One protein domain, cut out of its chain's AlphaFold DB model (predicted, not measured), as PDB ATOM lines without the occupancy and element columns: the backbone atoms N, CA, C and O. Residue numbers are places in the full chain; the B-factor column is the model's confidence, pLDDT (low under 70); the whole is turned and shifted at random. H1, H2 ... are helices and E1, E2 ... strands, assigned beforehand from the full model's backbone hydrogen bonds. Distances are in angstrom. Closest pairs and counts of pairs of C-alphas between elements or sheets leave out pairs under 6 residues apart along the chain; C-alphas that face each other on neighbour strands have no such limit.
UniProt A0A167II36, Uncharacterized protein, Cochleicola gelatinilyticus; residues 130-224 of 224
ATOM      1  N   PHE A 130     -12.760 -19.068  -2.424       77.06
ATOM      2  CA  PHE A 130     -13.975 -19.754  -2.832       77.06
ATOM      3  C   PHE A 130     -13.939 -20.026  -4.327       77.06
ATOM      4  O   PHE A 130     -13.526 -19.159  -5.091       77.06
ATOM      5  N   GLY A 131     -14.410 -21.202  -4.722       82.38
ATOM      6  CA  GLY A 131     -14.742 -21.550  -6.093       82.38
ATOM      7  C   GLY A 131     -16.251 -21.615  -6.271       82.38
ATOM      8  O   GLY A 131     -17.016 -21.747  -5.313       82.38
ATOM      9  N   THR A 132     -16.713 -21.501  -7.510       87.62
ATOM     10  CA  THR A 132     -18.108 -21.795  -7.846       87.62
ATOM     11  C   THR A 132     -18.148 -22.556  -9.153       87.62
ATOM     12  O   THR A 132     -17.485 -22.178 -10.117       87.62
ATOM     13  N   SER A 133     -18.928 -23.628  -9.178       90.94
ATOM     14  CA  SER A 133     -19.176 -24.420 -10.368       90.94
ATOM     15  C   SER A 133     -20.665 -24.466 -10.694       90.94
ATOM     16  O   SER A 133     -21.530 -24.450  -9.817       90.94
ATOM     17  N   PHE A 134     -20.949 -24.498 -11.986       93.12
ATOM     18  CA  PHE A 134     -22.267 -24.547 -12.582       93.12
ATOM     19  C   PHE A 134     -22.344 -25.747 -13.519       93.12
ATOM     20  O   PHE A 134     -21.414 -26.024 -14.283       93.12
ATOM     21  N   SER A 135     -23.487 -26.423 -13.511       94.25
ATOM     22  CA  SER A 135     -23.844 -27.429 -14.506       94.25
ATOM     23  C   SER A 135     -25.314 -27.288 -14.883       94.25
ATOM     24  O   SER A 135     -26.140 -26.897 -14.061       94.25
ATOM     25  N   PHE A 136     -25.635 -27.573 -16.142       93.69
ATOM     26  CA  PHE A 136     -27.009 -27.620 -16.623       93.69
ATOM     27  C   PHE A 136     -27.138 -28.766 -17.616       93.69
ATOM     28  O   PHE A 136     -26.508 -28.762 -18.674       93.69
ATOM     29  N   THR A 137     -27.868 -29.812 -17.244       92.00
ATOM     30  CA  THR A 137     -27.998 -31.025 -18.059       92.00
ATOM     31  C   THR A 137     -29.333 -31.687 -17.766       92.00
ATOM     32  O   THR A 137     -29.702 -31.826 -16.606       92.00
ATOM     33  N   ASN A 138     -30.044 -32.119 -18.812       90.56
ATOM     34  CA  ASN A 138     -31.354 -32.774 -18.702       90.56
ATOM     35  C   ASN A 138     -32.351 -31.982 -17.836       90.56
ATOM     36  O   ASN A 138     -32.947 -32.548 -16.926       90.56
ATOM     37  N   ASP A 139     -32.478 -30.672 -18.084       93.44
ATOM     38  CA  ASP A 139     -33.370 -29.775 -17.330       93.44
ATOM     39  C   ASP A 139     -33.055 -29.671 -15.818       93.44
ATOM     40  O   ASP A 139     -33.848 -29.131 -15.047       93.44
ATOM     41  N   VAL A 140     -31.869 -30.124 -15.390       95.06
ATOM     42  CA  VAL A 140     -31.363 -29.978 -14.021       95.06
ATOM     43  C   VAL A 140     -30.199 -28.998 -14.008       95.06
ATOM     44  O   VAL A 140     -29.167 -29.227 -14.644       95.06
ATOM     45  N   PHE A 141     -30.359 -27.906 -13.267       95.62
ATOM     46  CA  PHE A 141     -29.300 -26.950 -12.971       95.62
ATOM     47  C   PHE A 141     -28.697 -27.239 -11.601       95.62
ATOM     48  O   PHE A 141     -29.435 -27.440 -10.637       95.62
ATOM     49  N   LYS A 142     -27.367 -27.201 -11.500       96.06
ATOM     50  CA  LYS A 142     -26.657 -27.230 -10.220       96.06
ATOM     51  C   LYS A 142     -25.649 -26.101 -10.132       96.06
ATOM     52  O   LYS A 142     -24.895 -25.865 -11.077       96.06
ATOM     53  N   ARG A 143     -25.617 -25.461  -8.971       94.25
ATOM     54  CA  ARG A 143     -24.579 -24.553  -8.502       94.25
ATOM     55  C   ARG A 143     -23.981 -25.147  -7.236       94.25
ATOM     56  O   ARG A 143     -24.723 -25.423  -6.300       94.25
ATOM     57  N   ASP A 144     -22.665 -25.240  -7.219       92.62
ATOM     58  CA  ASP A 144     -21.881 -25.720  -6.086       92.62
ATOM     59  C   ASP A 144     -20.780 -24.698  -5.797       92.62
ATOM     60  O   ASP A 144     -20.033 -24.305  -6.703       92.62
ATOM     61  N   ALA A 145     -20.740 -24.185  -4.572       88.44
ATOM     62  CA  ALA A 145     -19.692 -23.299  -4.100       88.44
ATOM     63  C   ALA A 145     -18.868 -24.007  -3.030       88.44
ATOM     64  O   ALA A 145     -19.408 -24.584  -2.103       88.44
ATOM     65  N   TYR A 146     -17.549 -23.915  -3.143       86.81
ATOM     66  CA  TYR A 146     -16.629 -24.690  -2.315       86.81
ATOM     67  C   TYR A 146     -15.431 -23.848  -1.898       86.81
ATOM     68  O   TYR A 146     -15.097 -22.844  -2.532       86.81
ATOM     69  N   ILE A 147     -14.761 -24.261  -0.826       86.44
ATOM     70  CA  ILE A 147     -13.531 -23.625  -0.353       86.44
ATOM     71  C   ILE A 147     -12.352 -24.222  -1.127       86.44
ATOM     72  O   ILE A 147     -12.147 -25.433  -1.118       86.44
ATOM     73  N   ILE A 148     -11.574 -23.376  -1.807       84.12
ATOM     74  CA  ILE A 148     -10.378 -23.801  -2.556       84.12
ATOM     75  C   ILE A 148      -9.162 -23.884  -1.624       84.12
ATOM     76  O   ILE A 148      -8.366 -24.816  -1.723       84.12
ATOM     77  N   ASP A 149      -9.017 -22.912  -0.716       84.12
ATOM     78  CA  ASP A 149      -7.904 -22.820   0.232       84.12
ATOM     79  C   ASP A 149      -8.430 -22.595   1.657       84.12
ATOM     80  O   ASP A 149      -8.783 -21.481   2.050       84.12
ATOM     81  N   GLU A 150      -8.455 -23.669   2.451       85.19
ATOM     82  CA  GLU A 150      -8.905 -23.642   3.847       85.19
ATOM     83  C   GLU A 150      -8.047 -22.729   4.741       85.19
ATOM     84  O   GLU A 150      -8.548 -22.115   5.687       85.19
ATOM     85  N   ALA A 151      -6.745 -22.610   4.462       84.19
ATOM     86  CA  ALA A 151      -5.851 -21.774   5.257       84.19
ATOM     87  C   ALA A 151      -6.096 -20.287   4.973       84.19
ATOM     88  O   ALA A 151      -6.118 -19.473   5.903       84.19
ATOM     89  N   ALA A 152      -6.311 -19.929   3.705       81.69
ATOM     90  CA  ALA A 152      -6.717 -18.584   3.312       81.69
ATOM     91  C   ALA A 152      -8.130 -18.250   3.820       81.69
ATOM     92  O   ALA A 152      -8.343 -17.148   4.330       81.69
ATOM     93  N   HIS A 153      -9.058 -19.212   3.780       83.50
ATOM     94  CA  HIS A 153     -10.411 -19.071   4.326       83.50
ATOM     95  C   HIS A 153     -10.402 -18.744   5.815       83.50
ATOM     96  O   HIS A 153     -11.016 -17.768   6.243       83.50
ATOM     97  N   LYS A 154      -9.617 -19.483   6.603       83.00
ATOM     98  CA  LYS A 154      -9.476 -19.214   8.036       83.00
ATOM     99  C   LYS A 154      -8.928 -17.813   8.313       83.00
ATOM    100  O   LYS A 154      -9.473 -17.106   9.155       83.00
ATOM    101  N   LYS A 155      -7.900 -17.382   7.575       82.06
ATOM    102  CA  LYS A 155      -7.364 -16.013   7.689       82.06
ATOM    103  C   LYS A 155      -8.419 -14.954   7.359       82.06
ATOM    104  O   LYS A 155      -8.458 -13.918   8.019       82.06
ATOM    105  N   GLN A 156      -9.260 -15.205   6.354       77.75
ATOM    106  CA  GLN A 156     -10.355 -14.309   5.985       77.75
ATOM    107  C   GLN A 156     -11.428 -14.240   7.080       77.75
ATOM    108  O   GLN A 156     -11.925 -13.159   7.379       77.75
ATOM    109  N   LEU A 157     -11.761 -15.358   7.726       80.62
ATOM    110  CA  LEU A 157     -12.689 -15.359   8.860       80.62
ATOM    111  C   LEU A 157     -12.137 -14.590  10.064       80.62
ATOM    112  O   LEU A 157     -12.870 -13.818  10.684       80.62
ATOM    113  N   ASP A 158     -10.852 -14.764  10.368       79.81
ATOM    114  CA  ASP A 158     -10.192 -14.071  11.476       79.81
ATOM    115  C   ASP A 158     -10.144 -12.548  11.241       79.81
ATOM    116  O   ASP A 158     -10.373 -11.772  12.171       79.81
ATOM    117  N   SER A 159      -9.913 -12.093  10.001       74.94
ATOM    118  CA  SER A 159      -9.925 -10.660   9.665       74.94
ATOM    119  C   SER A 159     -11.332 -10.051   9.668       74.94
ATOM    120  O   SER A 159     -11.491  -8.871   9.988       74.94
ATOM    121  N   MET A 160     -12.363 -10.849   9.376       70.69
ATOM    122  CA  MET A 160     -13.752 -10.390   9.348       70.69
ATOM    123  C   MET A 160     -14.355 -10.110  10.722       70.69
ATOM    124  O   MET A 160     -15.269  -9.290  10.798       70.69
ATOM    125  N   GLN A 161     -13.852 -10.710  11.807       70.62
ATOM    126  CA  GLN A 161     -14.386 -10.478  13.160       70.62
ATOM    127  C   GLN A 161     -14.394  -8.988  13.549       70.62
ATOM    128  O   GLN A 161     -15.295  -8.535  14.249       70.62
ATOM    129  N   GLY A 162     -13.429  -8.203  13.053       67.31
ATOM    130  CA  GLY A 162     -13.376  -6.752  13.269       67.31
ATOM    131  C   GLY A 162     -14.346  -5.934  12.405       67.31
ATOM    132  O   GLY A 162     -14.586  -4.767  12.706       67.31
ATOM    133  N   MET A 163     -14.908  -6.528  11.349       64.44
ATOM    134  CA  MET A 163     -15.787  -5.877  10.368       64.44
ATOM    135  C   MET A 163     -17.254  -6.325  10.480       64.44
ATOM    136  O   MET A 163     -18.119  -5.716   9.852       64.44
ATOM    137  N   GLU A 164     -17.566  -7.336  11.304       66.06
ATOM    138  CA  GLU A 164     -18.930  -7.865  11.488       66.06
ATOM    139  C   GLU A 164     -19.946  -6.777  11.871       66.06
ATOM    140  O   GLU A 164     -21.077  -6.801  11.393       66.06
ATOM    141  N   ALA A 165     -19.539  -5.787  12.671       66.12
ATOM    142  CA  ALA A 165     -20.408  -4.681  13.072       66.12
ATOM    143  C   ALA A 165     -20.807  -3.753  11.907       66.12
ATOM    144  O   ALA A 165     -21.855  -3.118  11.974       66.12
ATOM    145  N   PHE A 166     -19.988  -3.674  10.851       61.62
ATOM    146  CA  PHE A 166     -20.241  -2.839   9.671       61.62
ATOM    147  C   PHE A 166     -20.894  -3.627   8.527       61.62
ATOM    148  O   PHE A 166     -21.707  -3.088   7.791       61.62
ATOM    149  N   MET A 167     -20.573  -4.918   8.401       65.12
ATOM    150  CA  MET A 167     -21.074  -5.787   7.327       65.12
ATOM    151  C   MET A 167     -22.324  -6.587   7.717       65.12
ATOM    152  O   MET A 167     -22.864  -7.326   6.897       65.12
ATOM    153  N   GLY A 168     -22.778  -6.481   8.969       64.44
ATOM    154  CA  GLY A 168     -23.861  -7.302   9.512       64.44
ATOM    155  C   GLY A 168     -25.214  -7.132   8.811       64.44
ATOM    156  O   GLY A 168     -26.033  -8.046   8.875       64.44
ATOM    157  N   SER A 169     -25.443  -6.006   8.122       69.00
ATOM    158  CA  SER A 169     -26.635  -5.778   7.290       69.00
ATOM    159  C   SER A 169     -26.455  -6.188   5.826       69.00
ATOM    160  O   SER A 169     -27.438  -6.253   5.093       69.00
ATOM    161  N   SER A 170     -25.231  -6.486   5.380       76.00
ATOM    162  CA  SER A 170     -24.976  -6.835   3.985       76.00
ATOM    163  C   SER A 170     -25.518  -8.226   3.663       76.00
ATOM    164  O   SER A 170     -25.221  -9.218   4.336       76.00
ATOM    165  N   THR A 171     -26.285  -8.314   2.582       84.94
ATOM    166  CA  THR A 171     -26.850  -9.568   2.077       84.94
ATOM    167  C   THR A 171     -26.239  -9.937   0.739       84.94
ATOM    168  O   THR A 171     -25.951  -9.069  -0.080       84.94
ATOM    169  N   TYR A 172     -26.107 -11.232   0.486       86.94
ATOM    170  CA  TYR A 172     -25.781 -11.773  -0.821       86.94
ATOM    171  C   TYR A 172     -27.049 -12.359  -1.448       86.94
ATOM    172  O   TYR A 172     -27.674 -13.251  -0.867       86.94
ATOM    173  N   LYS A 173     -27.434 -11.850  -2.625       91.00
ATOM    174  CA  LYS A 173     -28.623 -12.300  -3.361       91.00
ATOM    175  C   LYS A 173     -28.216 -13.091  -4.595       91.00
ATOM    176  O   LYS A 173     -27.599 -12.564  -5.517       91.00
ATOM    177  N   LEU A 174     -28.620 -14.351  -4.637       92.94
ATOM    178  CA  LEU A 174     -28.586 -15.160  -5.843       92.94
ATOM    179  C   LEU A 174     -29.895 -14.994  -6.593       92.94
ATOM    180  O   LEU A 174     -30.953 -15.281  -6.048       92.94
ATOM    181  N   LYS A 175     -29.815 -14.587  -7.857       95.75
ATOM    182  CA  LYS A 175     -30.956 -14.525  -8.771       95.75
ATOM    183  C   LYS A 175     -30.657 -15.356 -10.010       95.75
ATOM    184  O   LYS A 175     -29.740 -15.027 -10.774       95.75
ATOM    185  N   TYR A 176     -31.429 -16.420 -10.203       96.25
ATOM    186  CA  TYR A 176     -31.323 -17.310 -11.356       96.25
ATOM    187  C   TYR A 176     -32.636 -17.339 -12.119       96.25
ATOM    188  O   TYR A 176     -33.673 -17.629 -11.534       96.25
ATOM    189  N   THR A 177     -32.582 -17.046 -13.415       97.62
ATOM    190  CA  THR A 177     -33.729 -17.135 -14.322       97.62
ATOM    191  C   THR A 177     -33.483 -18.251 -15.327       97.62
ATOM    192  O   THR A 177     -32.434 -18.281 -15.971       97.62
ATOM    193  N   PHE A 178     -34.446 -19.158 -15.451       97.06
ATOM    194  CA  PHE A 178     -34.380 -20.347 -16.291       97.06
ATOM    195  C   PHE A 178     -35.295 -20.224 -17.515       97.06
ATOM    196  O   PHE A 178     -36.265 -19.460 -17.492       97.06
ATOM    197  N   PRO A 179     -35.032 -20.991 -18.587       95.31
ATOM    198  CA  PRO A 179     -35.878 -20.951 -19.778       95.31
ATOM    199  C   PRO A 179     -37.286 -21.507 -19.518       95.31
ATOM    200  O   PRO A 179     -38.277 -21.020 -20.076       95.31
ATOM    201  N   LYS A 180     -37.385 -22.490 -18.619       95.62
ATOM    202  CA  LYS A 180     -38.613 -23.189 -18.234       95.62
ATOM    203  C   LYS A 180     -38.979 -22.893 -16.783       95.62
ATOM    204  O   LYS A 180     -38.187 -22.334 -16.025       95.62
ATOM    205  N   LYS A 181     -40.206 -23.253 -16.410       96.81
ATOM    206  CA  LYS A 181     -40.673 -23.144 -15.028       96.81
ATOM    207  C   LYS A 181     -39.892 -24.081 -14.125       96.81
ATOM    208  O   LYS A 181     -39.509 -25.177 -14.531       96.81
ATOM    209  N   ILE A 182     -39.690 -23.637 -12.897       96.88
ATOM    210  CA  ILE A 182     -39.061 -24.421 -11.851       96.88
ATOM    211  C   ILE A 182     -40.104 -25.375 -11.284       96.88
ATOM    212  O   ILE A 182     -41.162 -24.950 -10.823       96.88
ATOM    213  N   LYS A 183     -39.781 -26.664 -11.322       96.06
ATOM    214  CA  LYS A 183     -40.585 -27.723 -10.725       96.06
ATOM    215  C   LYS A 183     -40.195 -27.931  -9.264       96.06
ATOM    216  O   LYS A 183     -41.057 -27.963  -8.394       96.06
ATOM    217  N   GLU A 184     -38.895 -28.067  -9.010       96.06
ATOM    218  CA  GLU A 184     -38.326 -28.323  -7.684       96.06
ATOM    219  C   GLU A 184     -37.029 -27.526  -7.507       96.06
ATOM    220  O   GLU A 184     -36.290 -27.295  -8.467       96.06
ATOM    221  N   ALA A 185     -36.750 -27.112  -6.272       96.31
ATOM    222  CA  ALA A 185     -35.498 -26.482  -5.877       96.31
ATOM    223  C   ALA A 185     -35.027 -27.076  -4.545       96.31
ATOM    224  O   ALA A 185     -35.849 -27.382  -3.683       96.31
ATOM    225  N   SER A 186     -33.715 -27.209  -4.354       95.44
ATOM    226  CA  SER A 186     -33.125 -27.742  -3.115       95.44
ATOM    227  C   SER A 186     -33.262 -26.815  -1.904       95.44
ATOM    228  O   SER A 186     -32.944 -27.219  -0.789       95.44
ATOM    229  N   VAL A 187     -33.696 -25.570  -2.115       92.81
ATOM    230  CA  VAL A 187     -33.745 -24.515  -1.100       92.81
ATOM    231  C   VAL A 187     -35.198 -24.161  -0.792       92.81
ATOM    232  O   VAL A 187     -35.918 -23.674  -1.662       92.81
ATOM    233  N   GLU A 188     -35.625 -24.394   0.452       89.56
ATOM    234  CA  GLU A 188     -37.024 -24.226   0.879       89.56
ATOM    235  C   GLU A 188     -37.446 -22.759   1.056       89.56
ATOM    236  O   GLU A 188     -38.604 -22.415   0.836       89.56
ATOM    237  N   ASP A 189     -36.518 -21.884   1.446       92.25
ATOM    238  CA  ASP A 189     -36.772 -20.469   1.742       92.25
ATOM    239  C   ASP A 189     -36.525 -19.543   0.539       92.25
ATOM    240  O   ASP A 189     -36.379 -18.327   0.686       92.25
ATOM    241  N   ALA A 190     -36.476 -20.108  -0.667       93.31
ATOM    242  CA  ALA A 190     -36.316 -19.344  -1.890       93.31
ATOM    243  C   ALA A 190     -37.617 -18.637  -2.303       93.31
ATOM    244  O   ALA A 190     -38.728 -19.120  -2.082       93.31
ATOM    245  N   THR A 191     -37.477 -17.491  -2.965       95.75
ATOM    246  CA  THR A 191     -38.607 -16.762  -3.557       95.75
ATOM    247  C   THR A 191     -38.652 -16.977  -5.064       95.75
ATOM    248  O   THR A 191     -37.612 -17.082  -5.714       95.75
ATOM    249  N   PHE A 192     -39.859 -17.041  -5.627       96.31
ATOM    250  CA  PHE A 192     -40.075 -17.329  -7.044       96.31
ATOM    251  C   PHE A 192     -40.768 -16.164  -7.753       96.31
ATOM    252  O   PHE A 192     -41.627 -15.493  -7.175       96.31
ATOM    253  N   SER A 193     -40.420 -15.923  -9.017       96.69
ATOM    254  CA  SER A 193     -41.166 -14.991  -9.869       96.69
ATOM    255  C   SER A 193     -42.568 -15.513 -10.189       96.69
ATOM    256  O   SER A 193     -42.836 -16.711 -10.140       96.69
ATOM    257  N   LEU A 194     -43.466 -14.605 -10.585       95.56
ATOM    258  CA  LEU A 194     -44.856 -14.934 -10.934       95.56
ATOM    259  C   LEU A 194     -44.984 -15.933 -12.094       95.56
ATOM    260  O   LEU A 194     -45.939 -16.703 -12.142       95.56
ATOM    261  N   ASP A 195     -44.038 -15.916 -13.032       96.00
ATOM    262  CA  ASP A 195     -43.988 -16.871 -14.142       96.00
ATOM    263  C   ASP A 195     -43.379 -18.227 -13.747       96.00
ATOM    264  O   ASP A 195     -43.400 -19.152 -14.557       96.00
ATOM    265  N   GLY A 196     -42.863 -18.354 -12.519       95.69
ATOM    266  CA  GLY A 196     -42.225 -19.553 -11.982       95.69
ATOM    267  C   GLY A 196     -40.838 -19.845 -12.553       95.69
ATOM    268  O   GLY A 196     -40.322 -20.934 -12.328       95.69
ATOM    269  N   LYS A 197     -40.231 -18.926 -13.317       97.00
ATOM    270  CA  LYS A 197     -38.952 -19.163 -14.011       97.00
ATOM    271  C   LYS A 197     -37.731 -18.624 -13.281       97.00
ATOM    272  O   LYS A 197     -36.608 -19.003 -13.599       97.00
ATOM    273  N   THR A 198     -37.925 -17.703 -12.343       97.62
ATOM    274  CA  THR A 198     -36.842 -17.082 -11.582       97.62
ATOM    275  C   THR A 198     -36.915 -17.522 -10.137       97.62
ATOM    276  O   THR A 198     -37.974 -17.431  -9.524       97.62
ATOM    277  N   ILE A 199     -35.775 -17.935  -9.598       97.19
ATOM    278  CA  ILE A 199     -35.560 -18.179  -8.175       97.19
ATOM    279  C   ILE A 199     -34.623 -17.114  -7.613       97.19
ATOM    280  O   ILE A 199     -33.629 -16.740  -8.248       97.19
ATOM    281  N   VAL A 200     -34.948 -16.621  -6.423       96.81
ATOM    282  CA  VAL A 200     -34.124 -15.681  -5.669       96.81
ATOM    283  C   VAL A 200     -33.880 -16.227  -4.269       96.81
ATOM    284  O   VAL A 200     -34.824 -16.537  -3.542       96.81
ATOM    285  N   ILE A 201     -32.605 -16.327  -3.905       94.75
ATOM    286  CA  ILE A 201     -32.134 -16.780  -2.595       94.75
ATOM    287  C   ILE A 201     -31.332 -15.643  -1.983       94.75
ATOM    288  O   ILE A 201     -30.426 -15.102  -2.616       94.75
ATOM    289  N   GLU A 202     -31.655 -15.295  -0.747       92.88
ATOM    290  CA  GLU A 202     -30.971 -14.253   0.004       92.88
ATOM    291  C   GLU A 202     -30.315 -14.870   1.238       92.88
ATOM    292  O   GLU A 202     -30.936 -15.629   1.986       92.88
ATOM    293  N   ARG A 203     -29.032 -14.576   1.441       90.25
ATOM    294  CA  ARG A 203     -28.274 -14.978   2.631       90.25
ATOM    295  C   ARG A 203     -27.564 -13.765   3.198       90.25
ATOM    296  O   ARG A 203     -27.217 -12.847   2.458       90.25
ATOM    297  N   SER A 204     -27.291 -13.765   4.499       87.00
ATOM    298  CA  SER A 204     -26.358 -12.775   5.035       87.00
ATOM    299  C   SER A 204     -24.974 -13.009   4.433       87.00
ATOM    300  O   SER A 204     -24.547 -14.152   4.236       87.00
ATOM    301  N   PHE A 205     -24.257 -11.926   4.147       81.44
ATOM    302  CA  PHE A 205     -22.905 -12.014   3.605       81.44
ATOM    303  C   PHE A 205     -21.985 -12.812   4.542       81.44
ATOM    304  O   PHE A 205     -21.207 -13.651   4.096       81.44
ATOM    305  N   THR A 206     -22.148 -12.648   5.858       81.38
ATOM    306  CA  THR A 206     -21.413 -13.414   6.874       81.38
ATOM    307  C   THR A 206     -21.701 -14.915   6.818       81.38
ATOM    308  O   THR A 206     -20.780 -15.704   7.020       81.38
ATOM    309  N   ALA A 207     -22.944 -15.335   6.549       86.81
ATOM    310  CA  ALA A 207     -23.262 -16.758   6.409       86.81
ATOM    311  C   ALA A 207     -22.533 -17.365   5.207       86.81
ATOM    312  O   ALA A 207     -21.919 -18.418   5.355       86.81
ATOM    313  N   TYR A 208     -22.532 -16.661   4.072       84.25
ATOM    314  CA  TYR A 208     -21.805 -17.074   2.872       84.25
ATOM    315  C   TYR A 208     -20.296 -17.188   3.114       84.25
ATOM    316  O   TYR A 208     -19.702 -18.209   2.782       84.25
ATOM    317  N   ILE A 209     -19.664 -16.185   3.736       81.19
ATOM    318  CA  ILE A 209     -18.218 -16.266   3.984       81.19
ATOM    319  C   ILE A 209     -17.880 -17.387   4.971       81.19
ATOM    320  O   ILE A 209     -16.857 -18.040   4.812       81.19
ATOM    321  N   ARG A 210     -18.718 -17.650   5.981       85.38
ATOM    322  CA  ARG A 210     -18.490 -18.760   6.923       85.38
ATOM    323  C   ARG A 210     -18.636 -20.124   6.264       85.38
ATOM    324  O   ARG A 210     -17.853 -21.016   6.574       85.38
ATOM    325  N   ASN A 211     -19.629 -20.277   5.396       87.25
ATOM    326  CA  ASN A 211     -19.881 -21.511   4.677       87.25
ATOM    327  C   ASN A 211     -20.437 -21.196   3.275       87.25
ATOM    328  O   ASN A 211     -21.594 -20.778   3.186       87.25
ATOM    329  N   PRO A 212     -19.661 -21.386   2.191       86.31
ATOM    330  CA  PRO A 212     -20.122 -21.076   0.839       86.31
ATOM    331  C   PRO A 212     -21.290 -21.966   0.383       86.31
ATOM    332  O   PRO A 212     -22.124 -21.496  -0.397       86.31
ATOM    333  N   ASP A 213     -21.412 -23.174   0.942       90.06
ATOM    334  CA  ASP A 213     -22.441 -24.173   0.629       90.06
ATOM    335  C   ASP A 213     -23.866 -23.671   0.926       90.06
ATOM    336  O   ASP A 213     -24.850 -24.175   0.393       90.06
ATOM    337  N   VAL A 214     -24.026 -22.624   1.752       90.31
ATOM    338  CA  VAL A 214     -25.349 -22.014   2.026       90.31
ATOM    339  C   VAL A 214     -26.007 -21.406   0.783       90.31
ATOM    340  O   VAL A 214     -27.173 -21.000   0.833       90.31
ATOM    341  N   LEU A 215     -25.237 -21.288  -0.300       89.81
ATOM    342  CA  LEU A 215     -25.652 -20.811  -1.609       89.81
ATOM    343  C   LEU A 215     -25.759 -21.941  -2.647       89.81
ATOM    344  O   LEU A 215     -26.041 -21.655  -3.816       89.81
ATOM    345  N   ASP A 216     -25.511 -23.193  -2.269       94.06
ATOM    346  CA  ASP A 216     -25.668 -24.329  -3.169       94.06
ATOM    347  C   ASP A 216     -27.119 -24.475  -3.592       94.06
ATOM    348  O   ASP A 216     -28.064 -24.275  -2.823       94.06
ATOM    349  N   LEU A 217     -27.288 -24.778  -4.871       95.56
ATOM    350  CA  LEU A 217     -28.592 -24.762  -5.492       95.56
ATOM    351  C   LEU A 217     -28.685 -25.861  -6.532       95.56
ATOM    352  O   LEU A 217     -27.959 -25.854  -7.522       95.56
ATOM    353  N   GLU A 218     -29.650 -26.747  -6.346       97.19
ATOM    354  CA  GLU A 218     -30.130 -27.662  -7.365       97.19
ATOM    355  C   GLU A 218     -31.552 -27.259  -7.753       97.19
ATOM    356  O   GLU A 218     -32.405 -27.050  -6.891       97.19
ATOM    357  N   VAL A 219     -31.795 -27.112  -9.052       96.69
ATOM    358  CA  VAL A 219     -33.096 -26.750  -9.615       96.69
ATOM    359  C   VAL A 219     -33.453 -27.749 -10.699       96.69
ATOM    360  O   VAL A 219     -32.676 -27.966 -11.628       96.69
ATOM    361  N   ILE A 220     -34.651 -28.314 -10.600       96.75
ATOM    362  CA  ILE A 220     -35.241 -29.190 -11.607       96.75
ATOM    363  C   ILE A 220     -36.330 -28.393 -12.315       96.75
ATOM    364  O   ILE A 220     -37.246 -27.872 -11.671       96.75
ATOM    365  N   LEU A 221     -36.227 -28.277 -13.634       96.25
ATOM    366  CA  LEU A 221     -37.224 -27.593 -14.448       96.25
ATOM    367  C   LEU A 221     -38.350 -28.550 -14.858       96.25
ATOM    368  O   LEU A 221     -38.208 -29.772 -14.817       96.25
ATOM    369  N   GLU A 222     -39.502 -27.992 -15.220       93.12
ATOM    370  CA  GLU A 222     -40.599 -28.774 -15.786       93.12
ATOM    371  C   GLU A 222     -40.181 -29.422 -17.117       93.12
ATOM    372  O   GLU A 222     -39.504 -28.806 -17.946       93.12
ATOM    373  N   ASN A 223     -40.622 -30.665 -17.322       82.25
ATOM    374  CA  ASN A 223     -40.564 -31.309 -18.631       82.25
ATOM    375  C   ASN A 223     -41.605 -30.654 -19.557       82.25
ATOM    376  O   ASN A 223     -42.611 -30.141 -19.061       82.25
ATOM    377  N   GLU A 224     -41.367 -30.685 -20.872       61.94
ATOM    378  CA  GLU A 224     -42.370 -30.267 -21.873       61.94
ATOM    379  C   GLU A 224     -43.709 -31.008 -21.729       61.94
ATOM    380  O   GLU A 224     -43.696 -32.229 -21.432       61.94
TER     381      GLU A 224
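This is residues 130 to 224 of the 224 residues of an uncharacterized protein of Cochleicola gelatinilyticus (UniProt A0A167II36). Strands run lengthwise through an elongated, loose body: a four-stranded sheet on one side, a two-stranded ribbon, E3 and E5, on the other, and H1 and H2 forming a crosspiece at one end. Between the sheet and the ribbon, towards that end, sit the short helices H3 and H4. The 95 printed residues hold six named strands and four named helices, in the order E1 E2 H1 H2 E3 E4 E5 H3 H4 E6, a mixed class. The sheet's order is E1 - E2 - E6 - E4, antiparallel throughout, as is the ribbon. The radius of gyration of the C-alphas is 15.4 A, and the spans are 51 by 26 by 17 A.

In the larger sheet, E1, residues 130 to 137, and E2, residues 140 to 147, form a hairpin, with N 133 and O 144 within hydrogen-bond range at 2.8 A. E6, residues 217 to 221, is the antiparallel neighbour of E2, with N 141 and O 219 2.8 A apart. E4, residues 182 to 185, is an edge strand beside E6, with N 220 and O 184 2.9 A apart. H4, residues 212 to 215, is on this sheet at a height of 6.1 A, over none of its strands, but only just, since 2 of its C-alphas fall on E2; its closest C-alphas to E2 are those of Pro 212 and Ala 145, 5.4 A apart. E3, residues 171 to 177, and E5, residues 198 to 204, are antiparallel neighbours, with N 174 and O 201 2.8 A apart; both are apart from E6. H3, residues 205 to 210, and H4 only just touch, with 3 pairs of C-alphas within 8 A, and only at the corner; the closest are those of Tyr 208 and Val 214, 6.1 A apart. H1, residues 150 to 160, is close to H3 but not clearly touching, the C-alphas of Leu 157 and Arg 210 being 7.0 A apart, at a steep tilt of 41 degrees, opposite ways. H2, residues 164 to 167, and H3 only just touch, with 3 pairs within 8 A, the closest C-alphas being those of Met 167 and Phe 205, 7.5 A apart. In H1 and H3 every O i to N i+4 pair is within hydrogen-bond range; H2 and H4 are too short for such a pair.

E1 begins at C-alpha 130, (-13.975, -19.754, -2.832), and is 23.6 A long; E2 is 23.3 A, E5 20.1 A, E3 19.3 A, H1 15.1 A and E6 12.8 A. H3 is 8.7 A, E4 7.3 A, H4 6.1 A and H2 5.1 A. H1 begins at C-alpha 150, (-8.905, -23.642, 3.847), and E6 ends at C-alpha 221, (-37.224, -27.593, -14.448).

The C-alphas farthest apart are those of Gly 162 and Glu 224, 51.3 A. The printed part has no cut. The link from E4 to E5, residues 186 to 197, is long; within it residues 191 to 192 pair antiparallel with residues 199 to 200 of E5. The mean pLDDT of the printed part is 87.6, with residues 162 to 169 and residue 224 under 70.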